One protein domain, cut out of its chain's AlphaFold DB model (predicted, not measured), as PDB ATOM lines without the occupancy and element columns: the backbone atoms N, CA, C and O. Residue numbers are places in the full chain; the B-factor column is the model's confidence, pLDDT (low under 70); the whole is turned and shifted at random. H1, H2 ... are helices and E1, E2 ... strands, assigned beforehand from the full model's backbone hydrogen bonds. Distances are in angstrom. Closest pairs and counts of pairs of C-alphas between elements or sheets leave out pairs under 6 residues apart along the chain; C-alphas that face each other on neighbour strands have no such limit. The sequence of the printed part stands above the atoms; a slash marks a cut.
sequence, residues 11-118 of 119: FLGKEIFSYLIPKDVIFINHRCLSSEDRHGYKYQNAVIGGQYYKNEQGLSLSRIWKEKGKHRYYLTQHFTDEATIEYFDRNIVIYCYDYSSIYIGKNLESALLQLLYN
ATOM      1  N   PHE A  11       6.667  36.048 -54.797       64.75
ATOM      2  CA  PHE A  11       6.298  34.914 -53.951       64.75
ATOM      3  C   PHE A  11       7.015  33.615 -54.351       64.75
ATOM      4  O   PHE A  11       7.550  32.931 -53.484       64.75
ATOM      5  N   LEU A  12       7.107  33.326 -55.653       58.47
ATOM      6  CA  LEU A  12       7.787  32.143 -56.194       58.47
ATOM      7  C   LEU A  12       9.299  32.230 -56.007       58.47
ATOM      8  O   LEU A  12       9.932  31.252 -55.622       58.47
ATOM      9  N   GLY A  13       9.874  33.417 -56.225       65.38
ATOM     10  CA  GLY A  13      11.291  33.648 -55.957       65.38
ATOM     11  C   GLY A  13      11.630  33.322 -54.503       65.38
ATOM     12  O   GLY A  13      12.520  32.519 -54.243       65.38
ATOM     13  N   LYS A  14      10.871  33.879 -53.551       64.62
ATOM     14  CA  LYS A  14      11.092  33.660 -52.115       64.62
ATOM     15  C   LYS A  14      10.972  32.189 -51.706       64.62
ATOM     16  O   LYS A  14      11.768  31.716 -50.900       64.62
ATOM     17  N   GLU A  15      10.004  31.470 -52.266       66.19
ATOM     18  CA  GLU A  15       9.802  30.050 -51.978       66.19
ATOM     19  C   GLU A  15      10.966  29.199 -52.502       66.19
ATOM     20  O   GLU A  15      11.537  28.418 -51.746       66.19
ATOM     21  N   ILE A  16      11.417  29.433 -53.737       69.81
ATOM     22  CA  ILE A  16      12.581  28.748 -54.320       69.81
ATOM     23  C   ILE A  16      13.863  29.065 -53.532       69.81
ATOM     24  O   ILE A  16      14.615  28.154 -53.186       69.81
ATOM     25  N   PHE A  17      14.102  30.333 -53.175       66.69
ATOM     26  CA  PHE A  17      15.276  30.724 -52.384       66.69
ATOM     27  C   PHE A  17      15.301  30.073 -50.999       66.69
ATOM     28  O   PHE A  17      16.378  29.781 -50.485       66.69
ATOM     29  N   SER A  18      14.136  29.778 -50.418       68.44
ATOM     30  CA  SER A  18      14.053  29.121 -49.113       68.44
ATOM     31  C   SER A  18      14.605  27.689 -49.100       68.44
ATOM     32  O   SER A  18      14.992  27.207 -48.037       68.44
ATOM     33  N   TYR A  19      14.684  27.031 -50.264       73.62
ATOM     34  CA  TYR A  19      15.326  25.720 -50.422       73.62
ATOM     35  C   TYR A  19      16.834  25.824 -50.668       73.62
ATOM     36  O   TYR A  19      17.569  24.888 -50.370       73.62
ATOM     37  N   LEU A  20      17.296  26.950 -51.216       73.00
ATOM     38  CA  LEU A  20      18.698  27.157 -51.593       73.00
ATOM     39  C   LEU A  20      19.535  27.774 -50.470       73.00
ATOM     40  O   LEU A  20      20.763  27.713 -50.521       73.00
ATOM     41  N   ILE A  21      18.883  28.403 -49.490       78.69
ATOM     42  CA  ILE A  21      19.537  29.124 -48.404       78.69
ATOM     43  C   ILE A  21      19.451  28.287 -47.121       78.69
ATOM     44  O   ILE A  21      18.350  27.929 -46.693       78.69
ATOM     45  N   PRO A  22      20.585  27.993 -46.466       78.69
ATOM     46  CA  PRO A  22      20.576  27.270 -45.203       78.69
ATOM     47  C   PRO A  22      19.841  28.066 -44.119       78.69
ATOM     48  O   PRO A  22      20.069  29.263 -43.948       78.69
ATOM     49  N   LYS A  23      18.966  27.384 -43.370       73.81
ATOM     50  CA  LYS A  23      18.132  28.009 -42.329       73.81
ATOM     51  C   LYS A  23      18.896  28.300 -41.033       73.81
ATOM     52  O   LYS A  23      18.588  29.275 -40.357       73.81
ATOM     53  N   ASP A  24      19.937  27.520 -40.746       84.06
ATOM     54  CA  ASP A  24      20.691  27.590 -39.492       84.06
ATOM     55  C   ASP A  24      22.069  28.221 -39.708       84.06
ATOM     56  O   ASP A  24      23.099  27.541 -39.709       84.06
ATOM     57  N   VAL A  25      22.080  29.539 -39.931       89.31
ATOM     58  CA  VAL A  25      23.310  30.329 -40.090       89.31
ATOM     59  C   VAL A  25      23.576  31.113 -38.808       89.31
ATOM     60  O   VAL A  25      22.841  32.038 -38.458       89.31
ATOM     61  N   ILE A  26      24.666  30.779 -38.121       92.00
ATOM     62  CA  ILE A  26      25.131  31.467 -36.910       92.00
ATOM     63  C   ILE A  26      26.431  32.203 -37.234       92.00
ATOM     64  O   ILE A  26      27.228  31.743 -38.040       92.00
ATOM     65  N   PHE A  27      26.668  33.353 -36.605       91.06
ATOM     66  CA  PHE A  27      27.905  34.115 -36.778       91.06
ATOM     67  C   PHE A  27      28.719  34.102 -35.492       91.06
ATOM     68  O   PHE A  27      28.280  34.639 -34.473       91.06
ATOM     69  N   ILE A  28      29.911  33.517 -35.561       89.88
ATOM     70  CA  ILE A  28      30.825  33.377 -34.426       89.88
ATOM     71  C   ILE A  28      32.048  34.252 -34.670       89.88
ATOM     72  O   ILE A  28      32.564  34.291 -35.786       89.88
ATOM     73  N   ASN A  29      32.516  34.958 -33.637       84.44
ATOM     74  CA  ASN A  29      33.746  35.749 -33.717       84.44
ATOM     75  C   ASN A  29      34.899  34.886 -34.234       84.44
ATOM     76  O   ASN A  29      35.095  33.760 -33.767       84.44
ATOM     77  N   HIS A  30      35.663  35.426 -35.179       74.31
ATOM     78  CA  HIS A  30      36.885  34.779 -35.617       74.31
ATOM     79  C   HIS A  30      37.854  34.663 -34.433       74.31
ATOM     80  O   HIS A  30      38.081  35.636 -33.710       74.31
ATOM     81  N   ARG A  31      38.405  33.467 -34.213       65.75
ATOM     82  CA  ARG A  31      39.501  33.281 -33.260       65.75
ATOM     83  C   ARG A  31      40.803  33.557 -33.995       65.75
ATOM     84  O   ARG A  31      41.151  32.786 -34.878       65.75
ATOM     85  N   CYS A  32      41.501  34.620 -33.605       62.69
ATOM     86  CA  CYS A  32      42.864  34.864 -34.065       62.69
ATOM     87  C   CYS A  32      43.743  33.669 -33.688       62.69
ATOM     88  O   CYS A  32      43.801  33.284 -32.517       62.69
ATOM     89  N   LEU A  33      44.399  33.080 -34.686       62.38
ATOM     90  CA  LEU A  33      45.302  31.942 -34.499       62.38
ATOM     91  C   LEU A  33      46.706  32.387 -34.061       62.38
ATOM     92  O   LEU A  33      47.441  31.598 -33.474       62.38
ATOM     93  N   SER A  34      47.065  33.655 -34.286       62.75
ATOM     94  CA  SER A  34      48.345  34.240 -33.881       62.75
ATOM     95  C   SER A  34      48.196  35.723 -33.515       62.75
ATOM     96  O   SER A  34      47.214  36.376 -33.869       62.75
ATOM     97  N   SER A  35      49.188  36.284 -32.814       59.94
ATOM     98  CA  SER A  35      49.277  37.726 -32.520       59.94
ATOM     99  C   SER A  35      49.481  38.602 -33.764       59.94
ATOM    100  O   SER A  35      49.353  39.829 -33.692       59.94
ATOM    101  N   GLU A  36      49.821  37.981 -34.892       61.44
ATOM    102  CA  GLU A  36      50.054  38.637 -36.179       61.44
ATOM    103  C   GLU A  36      48.770  38.734 -37.013       61.44
ATOM    104  O   GLU A  36      48.645  39.645 -37.829       61.44
ATOM    105  N   ASP A  37      47.758  37.910 -36.720       61.22
ATOM    106  CA  ASP A  37      46.420  37.987 -37.317       61.22
ATOM    107  C   ASP A  37      45.600  39.151 -36.725       61.22
ATOM    108  O   ASP A  37      44.609  39.008 -36.003       61.22
ATOM    109  N   ARG A  38      46.036  40.373 -37.032       57.56
ATOM    110  CA  ARG A  38      45.374  41.618 -36.620       57.56
ATOM    111  C   ARG A  38      44.213  42.006 -37.538       57.56
ATOM    112  O   ARG A  38      43.712  43.125 -37.436       57.56
ATOM    113  N   HIS A  39      43.795  41.169 -38.482       58.38
ATOM    114  CA  HIS A  39      42.704  41.512 -39.401       58.38
ATOM    115  C   HIS A  39      41.437  40.693 -39.166       58.38
ATOM    116  O   HIS A  39      40.346  41.249 -39.347       58.38
ATOM    117  N   GLY A  40      41.543  39.465 -38.650       61.50
ATOM    118  CA  GLY A  40      40.396  38.600 -38.378       61.50
ATOM    119  C   GLY A  40      39.461  39.062 -37.249       61.50
ATOM    120  O   GLY A  40      38.252  38.865 -37.349       61.50
ATOM    121  N   TYR A  41      39.957  39.743 -36.204       68.06
ATOM    122  CA  TYR A  41      39.198  39.964 -34.950       68.06
ATOM    123  C   TYR A  41      37.870  40.730 -35.095       68.06
ATOM    124  O   TYR A  41      36.969  40.591 -34.269       68.06
ATOM    125  N   LYS A  42      37.741  41.576 -36.124       79.88
ATOM    126  CA  LYS A  42      36.527  42.377 -36.366       79.88
ATOM    127  C   LYS A  42      35.430  41.599 -37.097       79.88
ATOM    128  O   LYS A  42      34.305  42.093 -37.197       79.88
ATOM    129  N   TYR A  43      35.764  40.433 -37.648       85.75
ATOM    130  CA  TYR A  43      34.860  39.608 -38.434       85.75
ATOM    131  C   TYR A  43      34.269  38.482 -37.584       85.75
ATOM    132  O   TYR A  43      34.922  37.870 -36.737       85.75
ATOM    133  N   GLN A  44      32.999  38.198 -37.841       90.38
ATOM    134  CA  GLN A  44      32.332  36.987 -37.394       90.38
ATOM    135  C   GLN A  44      32.128  36.087 -38.601       90.38
ATOM    136  O   GLN A  44      31.539  36.539 -39.578       90.38
ATOM    137  N   ASN A  45      32.552  34.835 -38.536       90.50
ATOM    138  CA  ASN A  45      32.398  33.900 -39.643       90.50
ATOM    139  C   ASN A  45      31.072  33.150 -39.519       90.50
ATOM    140  O   ASN A  45      30.630  32.819 -38.414       90.50
ATOM    141  N   ALA A  46      30.449  32.895 -40.665       91.50
ATOM    142  CA  ALA A  46      29.248  32.092 -40.772       91.50
ATOM    143  C   ALA A  46      29.554  30.624 -40.453       91.50
ATOM    144  O   ALA A  46      30.512  30.031 -40.954       91.50
ATOM    145  N   VAL A  47      28.691  30.047 -39.633       91.38
ATOM    146  CA  VAL A  47      28.640  28.639 -39.274       91.38
ATOM    147  C   VAL A  47      27.292  28.126 -39.750       91.38
ATOM    148  O   VAL A  47      26.256  28.650 -39.341       91.38
ATOM    149  N   ILE A  48      27.316  27.138 -40.639       88.94
ATOM    150  CA  ILE A  48      26.133  26.553 -41.272       88.94
ATOM    151  C   ILE A  48      26.071  25.092 -40.840       88.94
ATOM    152  O   ILE A  48      27.041  24.357 -41.011       88.94
ATOM    153  N   GLY A  49      24.961  24.679 -40.220       85.25
ATOM    154  CA  GLY A  49      24.819  23.304 -39.722       85.25
ATOM    155  C   GLY A  49      25.857  22.925 -38.655       85.25
ATOM    156  O   GLY A  49      26.265  21.772 -38.561       85.25
ATOM    157  N   GLY A  50      26.330  23.903 -37.875       85.00
ATOM    158  CA  GLY A  50      27.317  23.691 -36.811       85.00
ATOM    159  C   GLY A  50      28.780  23.651 -37.266       85.00
ATOM    160  O   GLY A  50      29.659  23.501 -36.421       85.00
ATOM    161  N   GLN A  51      29.069  23.832 -38.558       86.88
ATOM    162  CA  GLN A  51      30.438  23.858 -39.083       86.88
ATOM    163  C   GLN A  51      30.763  25.182 -39.776       86.88
ATOM    164  O   GLN A  51      29.887  25.834 -40.347       86.88
ATOM    165  N   TYR A  52      32.034  25.594 -39.725       87.62
ATOM    166  CA  TYR A  52      32.509  26.717 -40.532       87.62
ATOM    167  C   TYR A  52      32.385  26.351 -42.002       87.62
ATOM    168  O   TYR A  52      33.022  25.406 -42.468       87.62
ATOM    169  N   TYR A  53      31.567  27.103 -42.725       86.31
ATOM    170  CA  TYR A  53      31.350  26.839 -44.133       86.31
ATOM    171  C   TYR A  53      32.355  27.603 -44.986       86.31
ATOM    172  O   TYR A  53      32.536  28.813 -44.817       86.31
ATOM    173  N   LYS A  54      32.955  26.890 -45.937       90.31
ATOM    174  CA  LYS A  54      33.745  27.458 -47.023       90.31
ATOM    175  C   LYS A  54      33.194  26.960 -48.350       90.31
ATOM    176  O   LYS A  54      32.781  25.807 -48.438       90.31
ATOM    177  N   ASN A  55      33.189  27.819 -49.363       89.69
ATOM    178  CA  ASN A  55      32.932  27.369 -50.727       89.69
ATOM    179  C   ASN A  55      34.168  26.644 -51.299       89.69
ATOM    180  O   ASN A  55      35.213  26.556 -50.650       89.69
ATOM    181  N   GLU A  56      34.062  26.153 -52.532       87.81
ATOM    182  CA  GLU A  56      35.140  25.419 -53.214       87.81
ATOM    183  C   GLU A  56      36.420  26.248 -53.413       87.81
ATOM    184  O   GLU A  56      37.513  25.697 -53.499       87.81
ATOM    185  N   GLN A  57      36.311  27.578 -53.420       87.62
ATOM    186  CA  GLN A  57      37.439  28.509 -53.531       87.62
ATOM    187  C   GLN A  57      38.082  28.819 -52.167       87.62
ATOM    188  O   GLN A  57      39.011  29.621 -52.079       87.62
ATOM    189  N   GLY A  58      37.580  28.223 -51.082       88.75
ATOM    190  CA  GLY A  58      38.042  28.475 -49.719       88.75
ATOM    191  C   GLY A  58      37.505  29.771 -49.099       88.75
ATOM    192  O   GLY A  58      37.956  30.147 -48.011       88.75
ATOM    193  N   LEU A  59      36.542  30.442 -49.741       91.56
ATOM    194  CA  LEU A  59      35.920  31.663 -49.233       91.56
ATOM    195  C   LEU A  59      34.912  31.343 -48.134       91.56
ATOM    196  O   LEU A  59      34.129  30.403 -48.235       91.56
ATOM    197  N   SER A  60      34.912  32.168 -47.094       92.31
ATOM    198  CA  SER A  60      33.948  32.145 -45.996       92.31
ATOM    199  C   SER A  60      33.037  33.364 -46.073       92.31
ATOM    200  O   SER A  60      33.450  34.438 -46.515       92.31
ATOM    201  N   LEU A  61      31.805  33.235 -45.582       93.44
ATOM    202  CA  LEU A  61      30.950  34.395 -45.354       93.44
ATOM    203  C   LEU A  61      31.242  34.987 -43.980       93.44
ATOM    204  O   LEU A  61      31.142  34.301 -42.966       93.44
ATOM    205  N   SER A  62      31.521  36.284 -43.949       93.50
ATOM    206  CA  SER A  62      31.812  37.016 -42.725       93.50
ATOM    207  C   SER A  62      30.885  38.201 -42.513       93.50
ATOM    208  O   SER A  62      30.477  38.881 -43.453       93.50
ATOM    209  N   ARG A  63      30.592  38.498 -41.249       93.50
ATOM    210  CA  ARG A  63      29.794  39.634 -40.796       93.50
ATOM    211  C   ARG A  63      30.643  40.577 -39.957       93.50
ATOM    212  O   ARG A  63      31.305  40.154 -39.016       93.50
ATOM    213  N   ILE A  64      30.556  41.869 -40.258       92.62
ATOM    214  CA  ILE A  64      31.101  42.936 -39.414       92.62
ATOM    215  C   ILE A  64      29.956  43.791 -38.887       92.62
ATOM    216  O   ILE A  64      29.138  44.299 -39.666       92.62
ATOM    217  N   TRP A  65      29.945  44.014 -37.575       89.56
ATOM    218  CA  TRP A  65      29.055  44.979 -36.942       89.56
ATOM    219  C   TRP A  65      29.472  46.417 -37.248       89.56
ATOM    220  O   TRP A  65      30.649  46.766 -37.331       89.56
ATOM    221  N   LYS A  66      28.472  47.264 -37.445       89.19
ATOM    222  CA  LYS A  66      28.588  48.708 -37.610       89.19
ATOM    223  C   LYS A  66      27.805  49.385 -36.494       89.19
ATOM    224  O   LYS A  66      27.041  48.755 -35.766       89.19
ATOM    225  N   GLU A  67      27.990  50.692 -36.382       88.62
ATOM    226  CA  GLU A  67      27.246  51.508 -35.432       88.62
ATOM    227  C   GLU A  67      25.729  51.325 -35.580       88.62
ATOM    228  O   GLU A  67      25.209  51.025 -36.665       88.62
ATOM    229  N   LYS A  68      25.009  51.558 -34.477       89.31
ATOM    230  CA  LYS A  68      23.539  51.519 -34.419       89.31
ATOM    231  C   LYS A  68      22.944  50.153 -34.799       89.31
ATOM    232  O   LYS A  68      21.900  50.096 -35.442       89.31
ATOM    233  N   GLY A  69      23.630  49.059 -34.459       84.44
ATOM    234  CA  GLY A  69      23.144  47.690 -34.693       84.44
ATOM    235  C   GLY A  69      23.097  47.272 -36.168       84.44
ATOM    236  O   GLY A  69      22.515  46.243 -36.505       84.44
ATOM    237  N   LYS A  70      23.696  48.055 -37.071       91.12
ATOM    238  CA  LYS A  70      23.800  47.698 -38.490       91.12
ATOM    239  C   LYS A  70      24.922  46.686 -38.693       91.12
ATOM    240  O   LYS A  70      25.851  46.608 -37.898       91.12
ATOM    241  N   HIS A  71      24.885  45.953 -39.796       92.75
ATOM    242  CA  HIS A  71      25.958  45.034 -40.164       92.75
ATOM    243  C   HIS A  71      26.242  45.080 -41.666       92.75
ATOM    244  O   HIS A  71      25.481  45.648 -42.457       92.75
ATOM    245  N   ARG A  72      27.391  44.523 -42.042       94.50
ATOM    246  CA  ARG A  72      27.822  44.324 -43.426       94.50
ATOM    247  C   ARG A  72      28.369  42.914 -43.586       94.50
ATOM    248  O   ARG A  72      29.042  42.422 -42.680       94.50
ATOM    249  N   TYR A  73      28.098  42.322 -44.738       94.69
ATOM    250  CA  TYR A  73      28.591  41.012 -45.127       94.69
ATOM    251  C   TYR A  73      29.768  41.142 -46.089       94.69
ATOM    252  O   TYR A  73      29.807  42.048 -46.931       94.69
ATOM    253  N   TYR A  74      30.721  40.230 -45.937       93.94
ATOM    254  CA  TYR A  74      31.943  40.140 -46.722       93.94
ATOM    255  C   TYR A  74      32.210  38.681 -47.095       93.94
ATOM    256  O   TYR A  74      31.972  37.803 -46.267       93.94
ATOM    257  N   LEU A  75      32.740  38.431 -48.290       92.75
ATOM    258  CA  LEU A  75      33.457  37.184 -48.573       92.75
ATOM    259  C   LEU A  75      34.892  37.357 -48.108       92.75
ATOM    260  O   LEU A  75      35.495  38.401 -48.365       92.75
ATOM    261  N   THR A  76      35.408  36.379 -47.383       91.00
ATOM    262  CA  THR A  76      36.724  36.478 -46.757       91.00
ATOM    263  C   THR A  76      37.516  35.204 -46.961       91.00
ATOM    264  O   THR A  76      36.958  34.107 -46.966       91.00
ATOM    265  N   GLN A  77      38.826  35.353 -47.111       89.00
ATOM    266  CA  GLN A  77      39.756  34.241 -47.224       89.00
ATOM    267  C   GLN A  77      40.916  34.478 -46.277       89.00
ATOM    268  O   GLN A  77      41.444  35.584 -46.198       89.00
ATOM    269  N   HIS A  78      41.290  33.428 -45.557       82.81
ATOM    270  CA  HIS A  78      42.474  33.426 -44.721       82.81
ATOM    271  C   HIS A  78      43.492  32.493 -45.363       82.81
ATOM    272  O   HIS A  78      43.179  31.328 -45.624       82.81
ATOM    273  N   PHE A  79      44.678  33.026 -45.616       79.25
ATOM    274  CA  PHE A  79      45.809  32.314 -46.176       79.25
ATOM    275  C   PHE A  79      46.837  32.093 -45.077       79.25
ATOM    276  O   PHE A  79      47.089  32.964 -44.243       79.25
ATOM    277  N   THR A  80      47.412  30.903 -45.071       81.00
ATOM    278  CA  THR A  80      48.548  30.575 -44.222       81.00
ATOM    279  C   THR A  80      49.583  29.975 -45.140       81.00
ATOM    280  O   THR A  80      49.302  28.981 -45.805       81.00
ATOM    281  N   ASP A  81      50.722  30.643 -45.222       81.75
ATOM    282  CA  ASP A  81      51.884  30.177 -45.958       81.75
ATOM    283  C   ASP A  81      53.016  29.896 -44.972       81.75
ATOM    284  O   ASP A  81      53.086  30.491 -43.893       81.75
ATOM    285  N   GLU A  82      53.879  28.959 -45.329       87.31
ATOM    286  CA  GLU A  82      54.927  28.446 -44.459       87.31
ATOM    287  C   GLU A  82      56.268  28.597 -45.169       87.31
ATOM    288  O   GLU A  82      56.517  27.990 -46.209       87.31
ATOM    289  N   ALA A  83      57.162  29.394 -44.596       85.69
ATOM    290  CA  ALA A  83      58.515  29.560 -45.097       85.69
ATOM    291  C   ALA A  83      59.497  28.921 -44.119       85.69
ATOM    292  O   ALA A  83      59.572  29.306 -42.954       85.69
ATOM    293  N   THR A  84      60.281  27.954 -44.591       88.56
ATOM    294  CA  THR A  84      61.403  27.426 -43.809       88.56
ATOM    295  C   THR A  84      62.652  28.229 -44.135       88.56
ATOM    296  O   THR A  84      63.059  28.295 -45.294       88.56
ATOM    297  N   ILE A  85      63.256  28.839 -43.119       88.00
ATOM    298  CA  ILE A  85      64.514  29.576 -43.244       88.00
ATOM    299  C   ILE A  85      65.594  28.941 -42.370       88.00
ATOM    300  O   ILE A  85      65.309  28.405 -41.299       88.00
ATOM    301  N   GLU A  86      66.843  29.027 -42.813       88.69
ATOM    302  CA  GLU A  86      67.996  28.607 -42.024       88.69
ATOM    303  C   GLU A  86      68.518  29.791 -41.200       88.69
ATOM    304  O   GLU A  86      68.798  30.867 -41.732       88.69
ATOM    305  N   TYR A  87      68.636  29.607 -39.886       83.88
ATOM    306  CA  TYR A  87      69.162  30.610 -38.966       83.88
ATOM    307  C   TYR A  87      70.078  29.942 -37.940       83.88
ATOM    308  O   TYR A  87      69.620  29.123 -37.143       83.88
ATOM    309  N   PHE A  88      71.369  30.294 -37.962       82.31
ATOM    310  CA  PHE A  88      72.416  29.702 -37.109       82.31
ATOM    311  C   PHE A  88      72.365  28.160 -37.079       82.31
ATOM    312  O   PHE A  88      72.200  27.557 -36.017       82.31
ATOM    313  N   ASP A  89      72.470  27.531 -38.254       88.31
ATOM    314  CA  ASP A  89      72.512  26.069 -38.444       88.31
ATOM    315  C   ASP A  89      71.247  25.319 -37.979       88.31
ATOM    316  O   ASP A  89      71.270  24.116 -37.697       88.31
ATOM    317  N   ARG A  90      70.113  26.022 -37.866       84.06
ATOM    318  CA  ARG A  90      68.804  25.434 -37.559       84.06
ATOM    319  C   ARG A  90      67.757  25.901 -38.556       84.06
ATOM    320  O   ARG A  90      67.676  27.084 -38.877       84.06
ATOM    321  N   ASN A  91      66.901  24.971 -38.964       88.38
ATOM    322  CA  ASN A  91      65.703  25.295 -39.726       88.38
ATOM    323  C   ASN A  91      64.636  25.858 -38.785       88.38
ATOM    324  O   ASN A  91      64.268  25.219 -37.797       88.38
ATOM    325  N   ILE A  92      64.140  27.047 -39.103       89.06
ATOM    326  CA  ILE A  92      63.022  27.698 -38.425       89.06
ATOM    327  C   ILE A  92      61.873  27.805 -39.423       89.06
ATOM    328  O   ILE A  92      62.078  28.195 -40.570       89.06
ATOM    329  N   VAL A  93      60.661  27.471 -38.979       85.94
ATOM    330  CA  VAL A  93      59.434  27.665 -39.760       85.94
ATOM    331  C   VAL A  93      58.826  29.012 -39.387       85.94
ATOM    332  O   VAL A  93      58.524  29.263 -38.220       85.94
ATOM    333  N   ILE A  94      58.655  29.873 -40.382       82.62
ATOM    334  CA  ILE A  94      57.926  31.132 -40.290       82.62
ATOM    335  C   ILE A  94      56.555  30.917 -40.919       82.62
ATOM    336  O   ILE A  94      56.453  30.440 -42.046       82.62
ATOM    337  N   TYR A  95      55.510  31.304 -40.193       80.56
ATOM    338  CA  TYR A  95      54.144  31.297 -40.697       80.56
ATOM    339  C   TYR A  95      53.775  32.706 -41.151       80.56
ATOM    340  O   TYR A  95      53.791  33.639 -40.351       80.56
ATOM    341  N   CYS A  96      53.422  32.849 -42.420       75.81
ATOM    342  CA  CYS A  96      52.903  34.079 -42.993       75.81
ATOM    343  C   CYS A  96      51.379  33.986 -43.053       75.81
ATOM    344  O   CYS A  96      50.820  33.080 -43.673       75.81
ATOM    345  N   TYR A  97      50.703  34.934 -42.414       76.31
ATOM    346  CA  TYR A  97      49.247  35.013 -42.396       76.31
ATOM    347  C   TYR A  97      48.792  36.159 -43.296       76.31
ATOM    348  O   TYR A  97      49.188  37.303 -43.071       76.31
ATOM    349  N   ASP A  98      47.949  35.867 -44.286       77.56
ATOM    350  CA  ASP A  98      47.344  36.892 -45.141       77.56
ATOM    351  C   ASP A  98      45.816  36.766 -45.158       77.56
ATOM    352  O   ASP A  98      45.238  35.700 -44.923       77.56
ATOM    353  N   TYR A  99      45.143  37.885 -45.399       81.50
ATOM    354  CA  TYR A  99      43.702  37.998 -45.273       81.50
ATOM    355  C   TYR A  99      43.102  38.872 -46.369       81.50
ATOM    356  O   TYR A  99      43.337  40.081 -46.434       81.50
ATOM    357  N   SER A 100      42.215  38.283 -47.170       87.12
ATOM    358  CA  SER A 100      41.439  39.014 -48.169       87.12
ATOM    359  C   SER A 100      39.989  39.196 -47.715       87.12
ATOM    360  O   SER A 100      39.400  38.348 -47.037       87.12
ATOM    361  N   SER A 101      39.388  40.335 -48.076       89.88
ATOM    362  CA  SER A 101      37.959  40.560 -47.850       89.88
ATOM    363  C   SER A 101      37.314  41.405 -48.939       89.88
ATOM    364  O   SER A 101      37.840  42.451 -49.316       89.88
ATOM    365  N   ILE A 102      36.135  40.982 -49.388       92.50
ATOM    366  CA  ILE A 102      35.345  41.645 -50.428       92.50
ATOM    367  C   ILE A 102      33.963  41.952 -49.859       92.50
ATOM    368  O   ILE A 102      33.286  41.066 -49.347       92.50
ATOM    369  N   TYR A 103      33.536  43.215 -49.915       93.12
ATOM    370  CA  TYR A 103      32.200  43.615 -49.464       93.12
ATOM    371  C   TYR A 103      31.130  43.148 -50.453       93.12
ATOM    372  O   TYR A 103      31.202  43.485 -51.630       93.12
ATOM    373  N   ILE A 104      30.106  42.454 -49.953       92.75
ATOM    374  CA  ILE A 104      29.043  41.872 -50.793       92.75
ATOM    375  C   ILE A 104      27.641  42.404 -50.494       92.75
ATOM    376  O   ILE A 104      26.725  42.217 -51.292       92.75
ATOM    377  N   GLY A 105      27.445  43.103 -49.369       92.50
ATOM    378  CA  GLY A 105      26.174  43.767 -49.090       92.50
ATOM    379  C   GLY A 105      25.747  43.791 -47.628       92.50
ATOM    380  O   GLY A 105      26.543  43.647 -46.701       92.50
ATOM    381  N   LYS A 106      24.446  44.024 -47.430       94.19
ATOM    382  CA  LYS A 106      23.786  44.110 -46.111       94.19
ATOM    383  C   LYS A 106      22.688  43.061 -45.916       94.19
ATOM    384  O   LYS A 106      22.212  42.909 -44.801       94.19
ATOM    385  N   ASN A 107      22.260  42.385 -46.981       91.62
ATOM    386  CA  ASN A 107      21.229  41.352 -46.931       91.62
ATOM    387  C   ASN A 107      21.902  39.973 -46.819       91.62
ATOM    388  O   ASN A 107      22.813  39.680 -47.593       91.62
ATOM    389  N   LEU A 108      21.470  39.163 -45.848       89.94
ATOM    390  CA  LEU A 108      22.045  37.843 -45.579       89.94
ATOM    391  C   LEU A 108      21.759  36.844 -46.705       89.94
ATOM    392  O   LEU A 108      22.661  36.124 -47.112       89.94
ATOM    393  N   GLU A 109      20.533  36.816 -47.221       87.81
ATOM    394  CA  GLU A 109      20.115  35.901 -48.289       87.81
ATOM    395  C   GLU A 109      20.941  36.135 -49.554       87.81
ATOM    396  O   GLU A 109      21.540  35.210 -50.094       87.81
ATOM    397  N   SER A 110      21.066  37.396 -49.979       86.44
ATOM    398  CA  SER A 110      21.901  37.764 -51.124       86.44
ATOM    399  C   SER A 110      23.373  37.417 -50.891       86.44
ATOM    400  O   SER A 110      24.054  36.987 -51.815       86.44
ATOM    401  N   ALA A 111      23.864  37.595 -49.664       90.50
ATOM    402  CA  ALA A 111      25.241  37.281 -49.307       90.50
ATOM    403  C   ALA A 111      25.525  35.769 -49.321       90.50
ATOM    404  O   ALA A 111      26.565  35.346 -49.819       90.50
ATOM    405  N   LEU A 112      24.592  34.957 -48.818       89.62
ATOM    406  CA  LEU A 112      24.667  33.496 -48.863       89.62
ATOM    407  C   LEU A 112      24.592  32.982 -50.299       89.62
ATOM    408  O   LEU A 112      25.373  32.114 -50.665       89.62
ATOM    409  N   LEU A 113      23.724  33.553 -51.137       87.94
ATOM    410  CA  LEU A 113      23.673  33.192 -52.554       87.94
ATOM    411  C   LEU A 113      24.993  33.496 -53.267       87.94
ATOM    412  O   LEU A 113      25.459  32.674 -54.046       87.94
ATOM    413  N   GLN A 114      25.624  34.639 -52.977       88.31
ATOM    414  CA  GLN A 114      26.948  34.935 -53.527       88.31
ATOM    415  C   GLN A 114      28.006  33.946 -53.024       88.31
ATOM    416  O   GLN A 114      28.791  33.465 -53.826       88.31
ATOM    417  N   LEU A 115      28.014  33.586 -51.738       89.69
ATOM    418  CA  LEU A 115      28.950  32.581 -51.220       89.69
ATOM    419  C   LEU A 115      28.783  31.214 -51.906       89.69
ATOM    420  O   LEU A 115      29.773  30.553 -52.206       89.69
ATOM    421  N   LEU A 116      27.535  30.778 -52.087       86.44
ATOM    422  CA  LEU A 116      27.201  29.435 -52.559       86.44
ATOM    423  C   LEU A 116      27.290  29.293 -54.083       86.44
ATOM    424  O   LEU A 116      27.579  28.200 -54.559       86.44
ATOM    425  N   TYR A 117      27.023  30.366 -54.836       81.56
ATOM    426  CA  TYR A 117      26.793  30.281 -56.282       81.56
ATOM    427  C   TYR A 117      27.570  31.297 -57.131       81.56
ATOM    428  O   TYR A 117      27.509  31.196 -58.357       81.56
ATOM    429  N   ASN A 118      28.296  32.258 -56.542       67.81
ATOM    430  CA  ASN A 118      29.323  32.975 -57.303       67.81
ATOM    431  C   ASN A 118      30.639  32.204 -57.188       67.81
ATOM    432  O   ASN A 118      31.225  32.135 -56.107       67.81
TER     433      ASN A 118
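Overview. This is residues 11 to 118 of the 119 residues of an uncharacterized protein of viral metagenome (UniProt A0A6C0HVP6). A long hairpin arm of two strands, E4 and E5, grows out of a small, strongly twisted sheet in which the short strands E1, E2 and E3 stand side by side next to the E3-paired part of E4, residues 71 to 76. H2 packs on one face of this sheet near the base of the arm, and H1 lies toward the far end of the long axis from the arm's tip, its residues 11 to 16 sticking out free. The printed part has 108 residues, with two named helices and five named strands in the order H1, E1, E2, E3, E4, E5, H2; the sheet runs E1, E2, E3, E4, E5, all antiparallel. The class is mixed, helices and strands, and the whole is loose, with a radius of gyration of the C-alphas of 17.4 A and spans of 68 by 33 by 23 A.

Along the chain. H1 is residues 11 to 20, from C-alpha 11 at (6.298, 34.914, -53.951), 14.8 A long. E1 is residues 25 to 29, E2 residues 44 to 48 and E3 residues 60 to 65, the last 16.5 A long. E4, residues 71 to 87, spans 45.6 A, bends by 56 degrees at residue 75, and ends at C-alpha 87 at (69.162, 30.610, -38.966). E5, residues 90 to 105, spans 47.8 A. H2 is residues 108 to 117, 13.9 A long, and ends at C-alpha 117 at (26.793, 30.281, -56.282).

Arrangement. The five strands form a meander, each the antiparallel neighbour of the one before, with E1 and E5 as edge strands. In the hairpin E1 and E2, N 26 and O 47 are 2.9 A apart, within hydrogen-bond range. In the hairpin E2 and E3, N 46 and O 61 are 2.8 A apart. In the hairpin E3 and E4, N 62 and O 74 are 2.8 A apart. In the hairpin E4 and E5, whose directions stand at 165 degrees, N 75 and O 102 are 2.9 A apart, and near the other end N 87 and O 90 are 2.9 A apart. H2 is on the sheet, in two layers, a helix on one face of a sheet; its closest C-alphas to E5 are those of Ala 111 and Ile 104, 6.1 A apart. H1 is not on the sheet. H1 and H2 are close but not clearly touching, the closest C-alphas being those of Leu 20 and Leu 113 at 7.9 A. In H2 every O i to N i+4 pair is within hydrogen-bond range, and in H1 4 of 6 are.

Size, cuts and confidence. The two C-alphas farthest apart, those of Phe 11 and Asp 89, are 68.6 A apart. The printed part has no cut. The links E1 to E2 and E2 to E3 are long, with 14 and 11 residues. The mean pLDDT of the printed part is 82.8; residues 11 to 18, 31 to 41 and 118 are under 70.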